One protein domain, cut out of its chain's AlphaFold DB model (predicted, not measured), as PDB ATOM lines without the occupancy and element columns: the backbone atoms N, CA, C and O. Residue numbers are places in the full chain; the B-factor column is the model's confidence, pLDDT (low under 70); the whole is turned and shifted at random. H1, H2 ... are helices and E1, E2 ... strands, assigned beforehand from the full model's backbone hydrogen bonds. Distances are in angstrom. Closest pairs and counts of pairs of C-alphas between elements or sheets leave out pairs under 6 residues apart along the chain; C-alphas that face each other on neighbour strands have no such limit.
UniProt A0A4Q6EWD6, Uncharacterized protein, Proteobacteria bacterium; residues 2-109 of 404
ATOM      1  N   ALA A   2      49.765  63.948   4.419       42.34
ATOM      2  CA  ALA A   2      50.550  62.822   3.917       42.34
ATOM      3  C   ALA A   2      49.664  62.005   2.966       42.34
ATOM      4  O   ALA A   2      48.550  61.643   3.341       42.34
ATOM      5  N   ILE A   3      50.130  61.773   1.740       57.62
ATOM      6  CA  ILE A   3      49.468  60.866   0.799       57.62
ATOM      7  C   ILE A   3      49.656  59.458   1.370       57.62
ATOM      8  O   ILE A   3      50.787  59.058   1.651       57.62
ATOM      9  N   ALA A   4      48.559  58.748   1.633       71.19
ATOM     10  CA  ALA A   4      48.629  57.376   2.122       71.19
ATOM     11  C   ALA A   4      49.325  56.500   1.070       71.19
ATOM     12  O   ALA A   4      49.044  56.617  -0.121       71.19
ATOM     13  N   ALA A   5      50.263  55.656   1.502       78.94
ATOM     14  CA  ALA A   5      50.960  54.756   0.591       78.94
ATOM     15  C   ALA A   5      49.984  53.699   0.034       78.94
ATOM     16  O   ALA A   5      49.131  53.230   0.793       78.94
ATOM     17  N   PRO A   6      50.136  53.265  -1.234       85.31
ATOM     18  CA  PRO A   6      49.305  52.205  -1.800       85.31
ATOM     19  C   PRO A   6      49.428  50.910  -0.993       85.31
ATOM     20  O   PRO A   6      50.508  50.600  -0.485       85.31
ATOM     21  N   SER A   7      48.354  50.133  -0.899       89.62
ATOM     22  CA  SER A   7      48.262  48.858  -0.194       89.62
ATOM     23  C   SER A   7      49.220  47.832  -0.797       89.62
ATOM     24  O   SER A   7      49.655  47.957  -1.942       89.62
ATOM     25  N   ALA A   8      49.564  46.787  -0.034       89.75
ATOM     26  CA  ALA A   8      50.454  45.733  -0.533       89.75
ATOM     27  C   ALA A   8      49.936  45.116  -1.843       89.75
ATOM     28  O   ALA A   8      50.715  44.930  -2.773       89.75
ATOM     29  N   LEU A   9      48.618  44.910  -1.940       91.31
ATOM     30  CA  LEU A   9      47.967  44.356  -3.123       91.31
ATOM     31  C   LEU A   9      48.135  45.261  -4.357       91.31
ATOM     32  O   LEU A   9      48.476  44.761  -5.425       91.31
ATOM     33  N   CYS A  10      47.959  46.581  -4.220       93.69
ATOM     34  CA  CYS A  10      48.181  47.509  -5.334       93.69
ATOM     35  C   CYS A  10      49.661  47.657  -5.702       93.69
ATOM     36  O   CYS A  10      49.986  47.701  -6.886       93.69
ATOM     37  N   ARG A  11      50.577  47.670  -4.722       92.69
ATOM     38  CA  ARG A  11      52.024  47.718  -5.005       92.69
ATOM     39  C   ARG A  11      52.495  46.491  -5.780       92.69
ATOM     40  O   ARG A  11      53.256  46.636  -6.727       92.69
ATOM     41  N   GLU A  12      52.023  45.301  -5.408       93.44
ATOM     42  CA  GLU A  12      52.300  44.057  -6.143       93.44
ATOM     43  C   GLU A  12      51.694  44.041  -7.548       93.44
ATOM     44  O   GLU A  12      52.178  43.316  -8.413       93.44
ATOM     45  N   ALA A  13      50.627  44.809  -7.758       94.38
ATOM     46  CA  ALA A  13      50.001  45.004  -9.054       94.38
ATOM     47  C   ALA A  13      50.563  46.202  -9.822       94.38
ATOM     48  O   ALA A  13      50.063  46.484 -10.903       94.38
ATOM     49  N   TYR A  14      51.578  46.903  -9.307       95.38
ATOM     50  CA  TYR A  14      52.154  48.102  -9.929       95.38
ATOM     51  C   TYR A  14      51.117  49.208 -10.183       95.38
ATOM     52  O   TYR A  14      51.186  49.933 -11.171       95.38
ATOM     53  N   LEU A  15      50.150  49.346  -9.276       94.44
ATOM     54  CA  LEU A  15      49.169  50.427  -9.265       94.44
ATOM     55  C   LEU A  15      49.539  51.446  -8.188       94.44
ATOM     56  O   LEU A  15      49.732  51.093  -7.021       94.44
ATOM     57  N   SER A  16      49.620  52.715  -8.579       93.25
ATOM     58  CA  SER A  16      49.694  53.843  -7.645       93.25
ATOM     59  C   SER A  16      48.311  54.174  -7.103       93.25
ATOM     60  O   SER A  16      48.165  54.409  -5.905       93.25
ATOM     61  N   HIS A  17      47.303  54.135  -7.973       93.25
ATOM     62  CA  HIS A  17      45.926  54.456  -7.640       93.25
ATOM     63  C   HIS A  17      44.952  53.587  -8.440       93.25
ATOM     64  O   HIS A  17      45.202  53.286  -9.612       93.25
ATOM     65  N   LEU A  18      43.832  53.221  -7.813       91.44
ATOM     66  CA  LEU A  18      42.723  52.535  -8.475       91.44
ATOM     67  C   LEU A  18      41.395  53.143  -8.035       91.44
ATOM     68  O   LEU A  18      41.002  52.982  -6.883       91.44
ATOM     69  N   TRP A  19      40.673  53.769  -8.958       89.50
ATOM     70  CA  TRP A  19      39.332  54.299  -8.702       89.50
ATOM     71  C   TRP A  19      38.264  53.511  -9.444       89.50
ATOM     72  O   TRP A  19      38.491  53.019 -10.549       89.50
ATOM     73  N   LEU A  20      37.076  53.460  -8.851       82.56
ATOM     74  CA  LEU A  20      35.855  53.005  -9.504       82.56
ATOM     75  C   LEU A  20      34.884  54.177  -9.609       82.56
ATOM     76  O   LEU A  20      34.786  54.961  -8.668       82.56
ATOM     77  N   ASP A  21      34.185  54.297 -10.727       79.38
ATOM     78  CA  ASP A  21      33.209  55.363 -10.968       79.38
ATOM     79  C   ASP A  21      31.912  54.770 -11.526       79.38
ATOM     80  O   ASP A  21      31.964  53.873 -12.367       79.38
ATOM     81  N   GLY A  22      30.752  55.239 -11.068       66.00
ATOM     82  CA  GLY A  22      29.435  54.802 -11.540       66.00
ATOM     83  C   GLY A  22      28.978  53.418 -11.058       66.00
ATOM     84  O   GLY A  22      28.043  52.854 -11.626       66.00
ATOM     85  N   THR A  23      29.614  52.832 -10.037       59.00
ATOM     86  CA  THR A  23      29.337  51.440  -9.600       59.00
ATOM     87  C   THR A  23      28.106  51.278  -8.700       59.00
ATOM     88  O   THR A  23      27.712  50.148  -8.410       59.00
ATOM     89  N   LEU A  24      27.499  52.388  -8.251       55.50
ATOM     90  CA  LEU A  24      26.467  52.431  -7.196       55.50
ATOM     91  C   LEU A  24      26.909  51.760  -5.871       55.50
ATOM     92  O   LEU A  24      26.074  51.459  -5.016       55.50
ATOM     93  N   ASP A  25      28.214  51.526  -5.693       65.44
ATOM     94  CA  ASP A  25      28.827  50.948  -4.495       65.44
ATOM     95  C   ASP A  25      29.240  52.063  -3.512       65.44
ATOM     96  O   ASP A  25      29.482  53.203  -3.893       65.44
ATOM     97  N   GLU A  26      29.375  51.752  -2.224       67.75
ATOM     98  CA  GLU A  26      29.825  52.715  -1.202       67.75
ATOM     99  C   GLU A  26      31.295  53.146  -1.376       67.75
ATOM    100  O   GLU A  26      31.777  54.067  -0.700       67.75
ATOM    101  N   LEU A  27      32.023  52.441  -2.245       70.88
ATOM    102  CA  LEU A  27      33.407  52.711  -2.619       70.88
ATOM    103  C   LEU A  27      33.542  53.531  -3.912       70.88
ATOM    104  O   LEU A  27      34.664  53.776  -4.347       70.88
ATOM    105  N   ASP A  28      32.430  53.983  -4.494       78.56
ATOM    106  CA  ASP A  28      32.439  54.828  -5.686       78.56
ATOM    107  C   ASP A  28      33.243  56.120  -5.460       78.56
ATOM    108  O   ASP A  28      33.131  56.781  -4.422       78.56
ATOM    109  N   GLY A  29      34.123  56.440  -6.408       78.88
ATOM    110  CA  GLY A  29      35.047  57.572  -6.355       78.88
ATOM    111  C   GLY A  29      36.189  57.446  -5.337       78.88
ATOM    112  O   GLY A  29      37.054  58.324  -5.290       78.88
ATOM    113  N   LYS A  30      36.241  56.382  -4.523       85.38
ATOM    114  CA  LYS A  30      37.331  56.169  -3.558       85.38
ATOM    115  C   LYS A  30      38.518  55.485  -4.224       85.38
ATOM    116  O   LYS A  30      38.353  54.601  -5.059       85.38
ATOM    117  N   ASP A  31      39.719  55.877  -3.806       90.19
ATOM    118  CA  ASP A  31      40.938  55.169  -4.186       90.19
ATOM    119  C   ASP A  31      41.023  53.849  -3.412       90.19
ATOM    120  O   ASP A  31      41.214  53.821  -2.195       90.19
ATOM    121  N   LEU A  32      40.862  52.741  -4.123       89.56
ATOM    122  CA  LEU A  32      40.930  51.399  -3.563       89.56
ATOM    123  C   LEU A  32      42.346  51.028  -3.135       89.56
ATOM    124  O   LEU A  32      42.517  50.159  -2.279       89.56
ATOM    125  N   CYS A  33      43.363  51.690  -3.688       91.69
ATOM    126  CA  CYS A  33      44.740  51.413  -3.336       91.69
ATOM    127  C   CYS A  33      45.123  51.944  -1.958       91.69
ATOM    128  O   CYS A  33      46.081  51.431  -1.402       91.69
ATOM    129  N   VAL A  34      44.385  52.869  -1.341       91.19
ATOM    130  CA  VAL A  34      44.663  53.291   0.050       91.19
ATOM    131  C   VAL A  34      43.886  52.486   1.097       91.19
ATOM    132  O   VAL A  34      44.014  52.745   2.293       91.19
ATOM    133  N   LEU A  35      43.070  51.519   0.667       86.69
ATOM    134  CA  LEU A  35      42.282  50.662   1.548       86.69
ATOM    135  C   LEU A  35      43.041  49.376   1.901       86.69
ATOM    136  O   LEU A  35      43.817  48.840   1.108       86.69
ATOM    137  N   GLU A  36      42.780  48.852   3.098       85.06
ATOM    138  CA  GLU A  36      43.297  47.546   3.506       85.06
ATOM    139  C   GLU A  36      42.708  46.430   2.625       85.06
ATOM    140  O   GLU A  36      41.495  46.399   2.417       85.06
ATOM    141  N   PRO A  37      43.501  45.454   2.142       84.25
ATOM    142  CA  PRO A  37      42.990  44.407   1.254       84.25
ATOM    143  C   PRO A  37      41.781  43.644   1.813       84.25
ATOM    144  O   PRO A  37      40.893  43.257   1.059       84.25
ATOM    145  N   SER A  38      41.707  43.462   3.136       85.75
ATOM    146  CA  SER A  38      40.590  42.787   3.807       85.75
ATOM    147  C   SER A  38      39.271  43.566   3.785       85.75
ATOM    148  O   SER A  38      38.231  42.965   4.040       85.75
ATOM    149  N   SER A  39      39.289  44.878   3.516       85.50
ATOM    150  CA  SER A  39      38.071  45.691   3.374       85.50
ATOM    151  C   SER A  39      37.558  45.751   1.933       85.50
ATOM    152  O   SER A  39      36.424  46.171   1.705       85.50
ATOM    153  N   LEU A  40      38.356  45.301   0.959       84.25
ATOM    154  CA  LEU A  40      37.946  45.221  -0.437       84.25
ATOM    155  C   LEU A  40      37.085  43.979  -0.676       84.25
ATOM    156  O   LEU A  40      37.478  42.858  -0.341       84.25
ATOM    157  N   LYS A  41      35.940  44.170  -1.339       83.00
ATOM    158  CA  LYS A  41      35.112  43.063  -1.836       83.00
ATOM    159  C   LYS A  41      35.935  42.184  -2.798       83.00
ATOM    160  O   LYS A  41      36.772  42.722  -3.531       83.00
ATOM    161  N   PRO A  42      35.694  40.857  -2.859       84.31
ATOM    162  CA  PRO A  42      36.489  39.937  -3.679       84.31
ATOM    163  C   PRO A  42      36.639  40.368  -5.141       84.31
ATOM    164  O   PRO A  42      37.725  40.264  -5.702       84.31
ATOM    165  N   GLN A  43      35.581  40.934  -5.724       77.88
ATOM    166  CA  GLN A  43      35.582  41.415  -7.105       77.88
ATOM    167  C   GLN A  43      36.605  42.535  -7.386       77.88
ATOM    168  O   GLN A  43      37.149  42.624  -8.480       77.88
ATOM    169  N   PHE A  44      36.908  43.379  -6.395       83.94
ATOM    170  CA  PHE A  44      37.866  44.476  -6.543       83.94
ATOM    171  C   PHE A  44      39.296  43.983  -6.354       83.94
ATOM    172  O   PHE A  44      40.211  44.445  -7.028       83.94
ATOM    173  N   GLN A  45      39.484  42.981  -5.492       86.50
ATOM    174  CA  GLN A  45      40.760  42.278  -5.414       86.50
ATOM    175  C   GLN A  45      41.069  41.542  -6.724       86.50
ATOM    176  O   GLN A  45      42.222  41.509  -7.143       86.50
ATOM    177  N   GLU A  46      40.055  40.963  -7.373       83.31
ATOM    178  CA  GLU A  46      40.186  40.339  -8.691       83.31
ATOM    179  C   GLU A  46      40.576  41.360  -9.765       83.31
ATOM    180  O   GLU A  46      41.547  41.123 -10.475       83.31
ATOM    181  N   ALA A  47      39.934  42.532  -9.804       82.38
ATOM    182  CA  ALA A  47      40.311  43.612 -10.724       82.38
ATOM    183  C   ALA A  47      41.783  44.048 -10.561       82.38
ATOM    184  O   ALA A  47      42.488  44.244 -11.549       82.38
ATOM    185  N   ILE A  48      42.284  44.140  -9.321       90.06
ATOM    186  CA  ILE A  48      43.697  44.460  -9.056       90.06
ATOM    187  C   ILE A  48      44.627  43.343  -9.566       90.06
ATOM    188  O   ILE A  48      45.682  43.621 -10.140       90.06
ATOM    189  N   ARG A  49      44.247  42.071  -9.394       89.19
ATOM    190  CA  ARG A  49      45.021  40.933  -9.924       89.19
ATOM    191  C   ARG A  49      44.992  40.877 -11.451       89.19
ATOM    192  O   ARG A  49      46.008  40.542 -12.053       89.19
ATOM    193  N   ASP A  50      43.873  41.232 -12.074       86.12
ATOM    194  CA  ASP A  50      43.767  41.347 -13.528       86.12
ATOM    195  C   ASP A  50      44.703  42.433 -14.062       86.12
ATOM    196  O   ASP A  50      45.445  42.185 -15.013       86.12
ATOM    197  N   ALA A  51      44.736  43.603 -13.416       90.44
ATOM    198  CA  ALA A  51      45.665  44.675 -13.769       90.44
ATOM    199  C   ALA A  51      47.131  44.228 -13.652       90.44
ATOM    200  O   ALA A  51      47.929  44.488 -14.553       90.44
ATOM    201  N   LYS A  52      47.475  43.479 -12.594       93.88
ATOM    202  CA  LYS A  52      48.809  42.884 -12.436       93.88
ATOM    203  C   LYS A  52      49.195  42.003 -13.627       93.88
ATOM    204  O   LYS A  52      50.289  42.165 -14.162       93.88
ATOM    205  N   GLU A  53      48.311  41.100 -14.058       92.31
ATOM    206  CA  GLU A  53      48.586  40.212 -15.201       92.31
ATOM    207  C   GLU A  53      48.844  41.016 -16.487       92.31
ATOM    208  O   GLU A  53      49.723  40.669 -17.280       92.31
ATOM    209  N   VAL A  54      48.097  42.106 -16.688       92.25
ATOM    210  CA  VAL A  54      48.285  43.010 -17.831       92.25
ATOM    211  C   VAL A  54      49.644  43.700 -17.756       92.25
ATOM    212  O   VAL A  54      50.397  43.653 -18.731       92.25
ATOM    213  N   HIS A  55      50.014  44.263 -16.604       96.38
ATOM    214  CA  HIS A  55      51.329  44.878 -16.409       96.38
ATOM    215  C   HIS A  55      52.479  43.893 -16.646       96.38
ATOM    216  O   HIS A  55      53.458  44.236 -17.309       96.38
ATOM    217  N   GLU A  56      52.359  42.654 -16.169       95.81
ATOM    218  CA  GLU A  56      53.357  41.604 -16.399       95.81
ATOM    219  C   GLU A  56      53.533  41.288 -17.887       95.81
ATOM    220  O   GLU A  56      54.665  41.223 -18.378       95.81
ATOM    221  N   LYS A  57      52.431  41.150 -18.632       94.12
ATOM    222  CA  LYS A  57      52.476  40.860 -20.072       94.12
ATOM    223  C   LYS A  57      52.994  42.031 -20.900       94.12
ATOM    224  O   LYS A  57      53.792  41.815 -21.811       94.12
ATOM    225  N   VAL A  58      52.599  43.260 -20.569       95.00
ATOM    226  CA  VAL A  58      53.110  44.465 -21.236       95.00
ATOM    227  C   VAL A  58      54.602  44.644 -20.951       95.00
ATOM    228  O   VAL A  58      55.374  44.863 -21.879       95.00
ATOM    229  N   ALA A  59      55.059  44.458 -19.711       95.25
ATOM    230  CA  ALA A  59      56.488  44.512 -19.394       95.25
ATOM    231  C   ALA A  59      57.294  43.449 -20.158       95.25
ATOM    232  O   ALA A  59      58.347  43.756 -20.728       95.25
ATOM    233  N   ALA A  60      56.761  42.228 -20.255       93.38
ATOM    234  CA  ALA A  60      57.373  41.152 -21.026       93.38
ATOM    235  C   ALA A  60      57.482  41.477 -22.529       93.38
ATOM    236  O   ALA A  60      58.479  41.098 -23.147       93.38
ATOM    237  N   ALA A  61      56.531  42.222 -23.108       91.81
ATOM    238  CA  ALA A  61      56.597  42.673 -24.503       91.81
ATOM    239  C   ALA A  61      57.820  43.563 -24.795       91.81
ATOM    240  O   ALA A  61      58.333  43.558 -25.914       91.81
ATOM    241  N   PHE A  62      58.324  44.271 -23.781       92.00
ATOM    242  CA  PHE A  62      59.550  45.074 -23.846       92.00
ATOM    243  C   PHE A  62      60.794  44.339 -23.324       92.00
ATOM    244  O   PHE A  62      61.859  44.943 -23.221       92.00
ATOM    245  N   ALA A  63      60.682  43.048 -22.987       91.06
ATOM    246  CA  ALA A  63      61.716  42.280 -22.287       91.06
ATOM    247  C   ALA A  63      62.175  42.940 -20.968       91.06
ATOM    248  O   ALA A  63      63.344  42.865 -20.585       91.06
ATOM    249  N   LEU A  64      61.241  43.587 -20.266       92.62
ATOM    250  CA  LEU A  64      61.458  44.247 -18.985       92.62
ATOM    251  C   LEU A  64      60.710  43.522 -17.865       92.62
ATOM    252  O   LEU A  64      59.759  42.774 -18.089       92.62
ATOM    253  N   ARG A  65      61.141  43.777 -16.630       95.50
ATOM    254  CA  ARG A  65      60.340  43.456 -15.444       95.50
ATOM    255  C   ARG A  65      59.328  44.576 -15.192       95.50
ATOM    256  O   ARG A  65      59.653  45.726 -15.506       95.50
ATOM    257  N   PRO A  66      58.162  44.302 -14.586       95.75
ATOM    258  CA  PRO A  66      57.158  45.339 -14.369       95.75
ATOM    259  C   PRO A  66      57.661  46.504 -13.513       95.75
ATOM    260  O   PRO A  66      57.360  47.644 -13.836       95.75
ATOM    261  N   GLU A  67      58.515  46.271 -12.508       94.69
ATOM    262  CA  GLU A  67      59.106  47.352 -11.695       94.69
ATOM    263  C   GLU A  67      59.981  48.293 -12.531       94.69
ATOM    264  O   GLU A  67      60.141  49.465 -12.201       94.69
ATOM    265  N   ALA A  68      60.597  47.763 -13.591       94.50
ATOM    266  CA  ALA A  68      61.438  48.542 -14.483       94.50
ATOM    267  C   ALA A  68      60.603  49.357 -15.472       94.50
ATOM    268  O   ALA A  68      61.042  50.435 -15.862       94.50
ATOM    269  N   LEU A  69      59.428  48.858 -15.876       94.56
ATOM    270  CA  LEU A  69      58.532  49.556 -16.800       94.56
ATOM    271  C   LEU A  69      57.619  50.564 -16.081       94.56
ATOM    272  O   LEU A  69      57.473  51.687 -16.559       94.56
ATOM    273  N   PHE A  70      57.097  50.194 -14.908       93.69
ATOM    274  CA  PHE A  70      56.142  50.948 -14.088       93.69
ATOM    275  C   PHE A  70      56.742  51.352 -12.724       93.69
ATOM    276  O   PHE A  70      56.194  51.001 -11.675       93.69
ATOM    277  N   PRO A  71      57.864  52.096 -12.682       90.38
ATOM    278  CA  PRO A  71      58.594  52.357 -11.436       90.38
ATOM    279  C   PRO A  71      57.796  53.163 -10.401       90.38
ATOM    280  O   PRO A  71      58.080  53.073  -9.210       90.38
ATOM    281  N   ASN A  72      56.800  53.934 -10.846       89.50
ATOM    282  CA  ASN A  72      55.943  54.758  -9.989       89.50
ATOM    283  C   ASN A  72      54.508  54.218  -9.873       89.50
ATOM    284  O   ASN A  72      53.664  54.874  -9.270       89.50
ATOM    285  N   GLY A  73      54.237  53.042 -10.445       92.12
ATOM    286  CA  GLY A  73      52.888  52.514 -10.607       92.12
ATOM    287  C   GLY A  73      52.047  53.258 -11.652       92.12
ATOM    288  O   GLY A  73      52.442  54.301 -12.179       92.12
ATOM    289  N   VAL A  74      50.896  52.669 -11.977       94.38
ATOM    290  CA  VAL A  74      49.917  53.187 -12.942       94.38
ATOM    291  C   VAL A  74      48.667  53.685 -12.216       94.38
ATOM    292  O   VAL A  74      48.199  53.063 -11.259       94.38
ATOM    293  N   ASN A  75      48.115  54.801 -12.695       94.19
ATOM    294  CA  ASN A  75      46.832  55.343 -12.256       94.19
ATOM    295  C   ASN A  75      45.716  54.726 -13.103       94.19
ATOM    296  O   ASN A  75      45.614  55.036 -14.292       94.19
ATOM    297  N   LEU A  76      44.876  53.882 -12.505       92.12
ATOM    298  CA  LEU A  76      43.771  53.223 -13.201       92.12
ATOM    299  C   LEU A  76      42.422  53.707 -12.666       92.12
ATOM    300  O   LEU A  76      42.190  53.746 -11.460       92.12
ATOM    301  N   LYS A  77      41.502  54.037 -13.564       89.12
ATOM    302  CA  LYS A  77      40.108  54.328 -13.247       89.12
ATOM    303  C   LYS A  77      39.199  53.399 -14.042       89.12
ATOM    304  O   LYS A  77      39.255  53.361 -15.266       89.12
ATOM    305  N   ILE A  78      38.340  52.661 -13.351       83.50
ATOM    306  CA  ILE A  78      37.360  51.766 -13.968       83.50
ATOM    307  C   ILE A  78      35.991  52.441 -13.901       83.50
ATOM    308  O   ILE A  78      35.513  52.786 -12.821       83.50
ATOM    309  N   ILE A  79      35.358  52.635 -15.054       77.00
ATOM    310  CA  ILE A  79      34.082  53.336 -15.193       77.00
ATOM    311  C   ILE A  79      32.984  52.307 -15.459       77.00
ATOM    312  O   ILE A  79      32.911  51.711 -16.536       77.00
ATOM    313  N   ALA A  80      32.107  52.115 -14.483       66.00
ATOM    314  CA  ALA A  80      30.918  51.296 -14.628       66.00
ATOM    315  C   ALA A  80      29.889  51.974 -15.543       66.00
ATOM    316  O   ALA A  80      29.704  53.190 -15.532       66.00
ATOM    317  N   GLY A  81      29.224  51.172 -16.376       54.31
ATOM    318  CA  GLY A  81      28.207  51.653 -17.317       54.31
ATOM    319  C   GLY A  81      28.752  52.254 -18.621       54.31
ATOM    320  O   GLY A  81      27.978  52.417 -19.562       54.31
ATOM    321  N   LYS A  82      30.064  52.510 -18.735       52.44
ATOM    322  CA  LYS A  82      30.727  52.565 -20.049       52.44
ATOM    323  C   LYS A  82      30.930  51.127 -20.521       52.44
ATOM    324  O   LYS A  82      31.501  50.326 -19.784       52.44
ATOM    325  N   GLU A  83      30.442  50.802 -21.719       53.56
ATOM    326  CA  GLU A  83      30.654  49.490 -22.341       53.56
ATOM    327  C   GLU A  83      32.153  49.142 -22.301       53.56
ATOM    328  O   GLU A  83      32.993  49.991 -22.609       53.56
ATOM    329  N   GLY A  84      32.495  47.911 -21.897       50.94
ATOM    330  CA  GLY A  84      33.871  47.408 -21.721       50.94
ATOM    331  C   GLY A  84      34.712  47.319 -23.002       50.94
ATOM    332  O   GLY A  84      35.688  46.573 -23.066       50.94
ATOM    333  N   THR A  85      34.292  48.045 -24.029       51.91
ATOM    334  CA  THR A  85      34.941  48.276 -25.315       51.91
ATOM    335  C   THR A  85      35.617  49.647 -25.385       51.91
ATOM    336  O   THR A  85      36.290  49.917 -26.369       51.91
ATOM    337  N   ASN A  86      35.447  50.504 -24.370       58.72
ATOM    338  CA  ASN A  86      36.021  51.849 -24.339       58.72
ATOM    339  C   ASN A  86      37.168  51.943 -23.324       58.72
ATOM    340  O   ASN A  86      36.985  51.640 -22.140       58.72
ATOM    341  N   GLY A  87      38.321  52.409 -23.793       68.94
ATOM    342  CA  GLY A  87      39.474  52.820 -22.997       68.94
ATOM    343  C   GLY A  87      39.900  54.233 -23.386       68.94
ATOM    344  O   GLY A  87      39.499  54.737 -24.434       68.94
ATOM    345  N   THR A  88      40.617  54.916 -22.500       78.56
ATOM    346  CA  THR A  88      41.350  56.132 -22.860       78.56
ATOM    347  C   THR A  88      42.487  56.386 -21.882       78.56
ATOM    348  O   THR A  88      42.317  56.291 -20.662       78.56
ATOM    349  N   TYR A  89      43.639  56.763 -22.414       79.88
ATOM    350  CA  TYR A  89      44.719  57.378 -21.671       79.88
ATOM    351  C   TYR A  89      44.563  58.903 -21.663       79.88
ATOM    352  O   TYR A  89      44.402  59.543 -22.701       79.88
ATOM    353  N   LYS A  90      44.598  59.494 -20.465       81.12
ATOM    354  CA  LYS A  90      44.550  60.942 -20.242       81.12
ATOM    355  C   LYS A  90      45.937  61.462 -19.892       81.12
ATOM    356  O   LYS A  90      46.387  61.283 -18.756       81.12
ATOM    357  N   ASP A  91      46.564  62.158 -20.835       72.00
ATOM    358  CA  ASP A  91      47.910  62.731 -20.691       72.00
ATOM    359  C   ASP A  91      48.053  63.654 -19.470       72.00
ATOM    360  O   ASP A  91      49.047  63.576 -18.744       72.00
ATOM    361  N   GLU A  92      47.054  64.509 -19.216       71.81
ATOM    362  CA  GLU A  92      47.090  65.531 -18.155       71.81
ATOM    363  C   GLU A  92      47.224  64.918 -16.753       71.81
ATOM    364  O   GLU A  92      48.043  65.363 -15.945       71.81
ATOM    365  N   ASP A  93      46.466  63.849 -16.495       72.56
ATOM    366  CA  ASP A  93      46.402  63.169 -15.196       72.56
ATOM    367  C   ASP A  93      47.252  61.886 -15.150       72.56
ATOM    368  O   ASP A  93      47.305  61.191 -14.124       72.56
ATOM    369  N   LYS A  94      47.903  61.544 -16.273       83.69
ATOM    370  CA  LYS A  94      48.575  60.257 -16.515       83.69
ATOM    371  C   LYS A  94      47.721  59.075 -16.058       83.69
ATOM    372  O   LYS A  94      48.211  58.150 -15.404       83.69
ATOM    373  N   GLN A  95      46.427  59.151 -16.349       90.50
ATOM    374  CA  GLN A  95      45.410  58.220 -15.880       90.50
ATOM    375  C   GLN A  95      44.887  57.405 -17.051       90.50
ATOM    376  O   GLN A  95      44.566  57.953 -18.100       90.50
ATOM    377  N   ILE A  96      44.762  56.099 -16.847       90.38
ATOM    378  CA  ILE A  96      44.059  55.221 -17.773       90.38
ATOM    379  C   ILE A  96      42.632  55.045 -17.266       90.38
ATOM    380  O   ILE A  96      42.425  54.634 -16.123       90.38
ATOM    381  N   GLU A  97      41.651  55.343 -18.110       86.81
ATOM    382  CA  GLU A  97      40.244  55.057 -17.866       86.81
ATOM    383  C   GLU A  97      39.790  53.875 -18.722       86.81
ATOM    384  O   GLU A  97      40.017  53.856 -19.927       86.81
ATOM    385  N   ILE A  98      39.100  52.907 -18.121       79.62
ATOM    386  CA  ILE A  98      38.551  51.745 -18.835       79.62
ATOM    387  C   ILE A  98      37.095  51.495 -18.449       79.62
ATOM    388  O   ILE A  98      36.712  51.648 -17.290       79.62
ATOM    389  N   GLY A  99      36.273  51.104 -19.420       70.56
ATOM    390  CA  GLY A  99      34.913  50.628 -19.179       70.56
ATOM    391  C   GLY A  99      34.884  49.233 -18.547       70.56
ATOM    392  O   GLY A  99      35.782  48.416 -18.762       70.56
ATOM    393  N   THR A 100      33.830  48.935 -17.790       66.19
ATOM    394  CA  THR A 100      33.575  47.587 -17.249       66.19
ATOM    395  C   THR A 100      32.984  46.653 -18.305       66.19
ATOM    396  O   THR A 100      32.080  47.063 -19.039       66.19
ATOM    397  N   VAL A 101      33.383  45.379 -18.330       57.16
ATOM    398  CA  VAL A 101      32.709  44.359 -19.153       57.16
ATOM    399  C   VAL A 101      31.496  43.789 -18.389       57.16
ATOM    400  O   VAL A 101      31.578  43.574 -17.175       57.16
ATOM    401  N   PRO A 102      30.317  43.613 -19.025       48.00
ATOM    402  CA  PRO A 102      29.172  42.997 -18.360       48.00
ATOM    403  C   PRO A 102      29.435  41.517 -18.027       48.00
ATOM    404  O   PRO A 102      29.956  40.765 -18.839       48.00
ATOM    405  N   LYS A 103      29.017  41.108 -16.819       49.97
ATOM    406  CA  LYS A 103      29.151  39.754 -16.242       49.97
ATOM    407  C   LYS A 103      28.690  38.629 -17.192       49.97
ATOM    408  O   LYS A 103      27.672  38.827 -17.858       49.97
ATOM    409  N   PRO A 104      29.256  37.403 -17.088       44.03
ATOM    410  CA  PRO A 104      30.168  36.892 -16.045       44.03
ATOM    411  C   PRO A 104      31.672  37.191 -16.173       44.03
ATOM    412  O   PRO A 104      32.400  36.867 -15.233       44.03
ATOM    413  N   ALA A 105      32.156  37.796 -17.251       51.53
ATOM    414  CA  ALA A 105      33.591  37.949 -17.477       51.53
ATOM    415  C   ALA A 105      34.118  39.348 -17.060       51.53
ATOM    416  O   ALA A 105      33.546  40.360 -17.424       51.53
ATOM    417  N   ARG A 106      35.137  39.361 -16.182       59.78
ATOM    418  CA  ARG A 106      36.159  40.401 -15.877       59.78
ATOM    419  C   ARG A 106      35.775  41.894 -15.749       59.78
ATOM    420  O   ARG A 106      35.074  42.498 -16.545       59.78
ATOM    421  N   TRP A 107      36.387  42.566 -14.767       64.62
ATOM    422  CA  TRP A 107      36.240  44.024 -14.576       64.62
ATOM    423  C   TRP A 107      37.049  44.863 -15.568       64.62
ATOM    424  O   TRP A 107      36.760  46.045 -15.741       64.62
ATOM    425  N   VAL A 108      38.061  44.261 -16.199       69.50
ATOM    426  CA  VAL A 108      39.015  44.934 -17.083       69.50
ATOM    427  C   VAL A 108      39.101  44.189 -18.408       69.50
ATOM    428  O   VAL A 108      39.504  43.024 -18.440       69.50
ATOM    429  N   ASN A 109      38.823  44.880 -19.516       73.50
ATOM    430  CA  ASN A 109      39.182  44.369 -20.834       73.50
ATOM    431  C   ASN A 109      40.703  44.442 -21.000       73.50
ATOM    432  O   ASN A 109      41.270  45.496 -21.271       73.50
TER     433      ASN A 109
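What this domain is: This is residues 2 to 109 of the 404 residues of an uncharacterized protein of Proteobacteria bacterium (UniProt A0A4Q6EWD6). A strongly twisted sheet of four strands has one long helix, H2, slanting over one face, while no named helix covers the other face. The short helix H1 packs on H2 and only grazes the sheet, the short H3 packs on H2 near the end of that helix, and the hairpin of E3 and E4 makes one side of the sheet. The printed part has 108 residues, with three named helices and four named strands in the order H1 E1 H2 H3 E2 E3 E4; the mixed sheet runs E1 E2 E4 E3. The class is mixed, helices and strands, and the whole is compact and rounded, with a radius of gyration of the C-alphas of 13.3 A and spans of 38 by 34 by 29 A.

How they stand to each other: H1, residues 8 to 12, only grazes the sheet, with residues 8 to 11. E1, residues 15 to 21, is an edge strand. H2, residues 42 to 61, is on the sheet over E1 and E2, residues 74 to 83, in two layers, a helix on one face of a sheet. Its height over the sheet is 10.0 A, and on the local plane it stands at 49 degrees to E1, slantwise to the strands; that plane rests on only just enough of the sheet's C-alphas, 6. H2 touches H1 with residues 45 to 52 alone; the closest C-alphas, of Cys 10 and Ile 48, are 6.6 A apart. With residues 55 to 60 alone H2 touches H3, residues 66 to 69; the closest C-alphas, of Ala 59 and Pro 66, are 5.1 A apart. E1, H2, H3 and E2 form a strand-helix-strand unit, two parallel neighbour strands with helices between, and its crossover is left-handed. E1 and E2 are parallel at 20 degrees, with N 19 and O 76 within hydrogen-bond range at 2.9 A. E2 bends by 86 degrees at residue 80. E2 and E4, residues 95 to 100, are parallel at 31 degrees, with N 77 and O 96 at 2.8 A. E3, residues 87 to 90, is the other edge strand and makes an antiparallel hairpin with E4, at 162 degrees, with N 88 and O 97 at 2.8 A. Every O i to N i+4 pair is within hydrogen-bond range in H1 and H2; H3 is too short for such a pair.

Where its parts are: H1 begins at C-alpha 8, (50.454, 45.733, -0.533). H2 is 29.1 A long, E2 21.8 A, E1 16.8 A, E4 16.0 A and E3 10.0 A. E4 ends at C-alpha 100, (33.575, 47.587, -17.249).

The domain as a whole: The C-alphas farthest apart, of Leu 24 and Ala 63, are 39.7 A apart. The printed part has no cut. The link from E1 to H2 is long, with 20 residues; the other links are tight. Mean pLDDT of the printed part is 80.8; residues 2 to 3, 22 to 26, 80 to 87 and 100 to 108 are under 70.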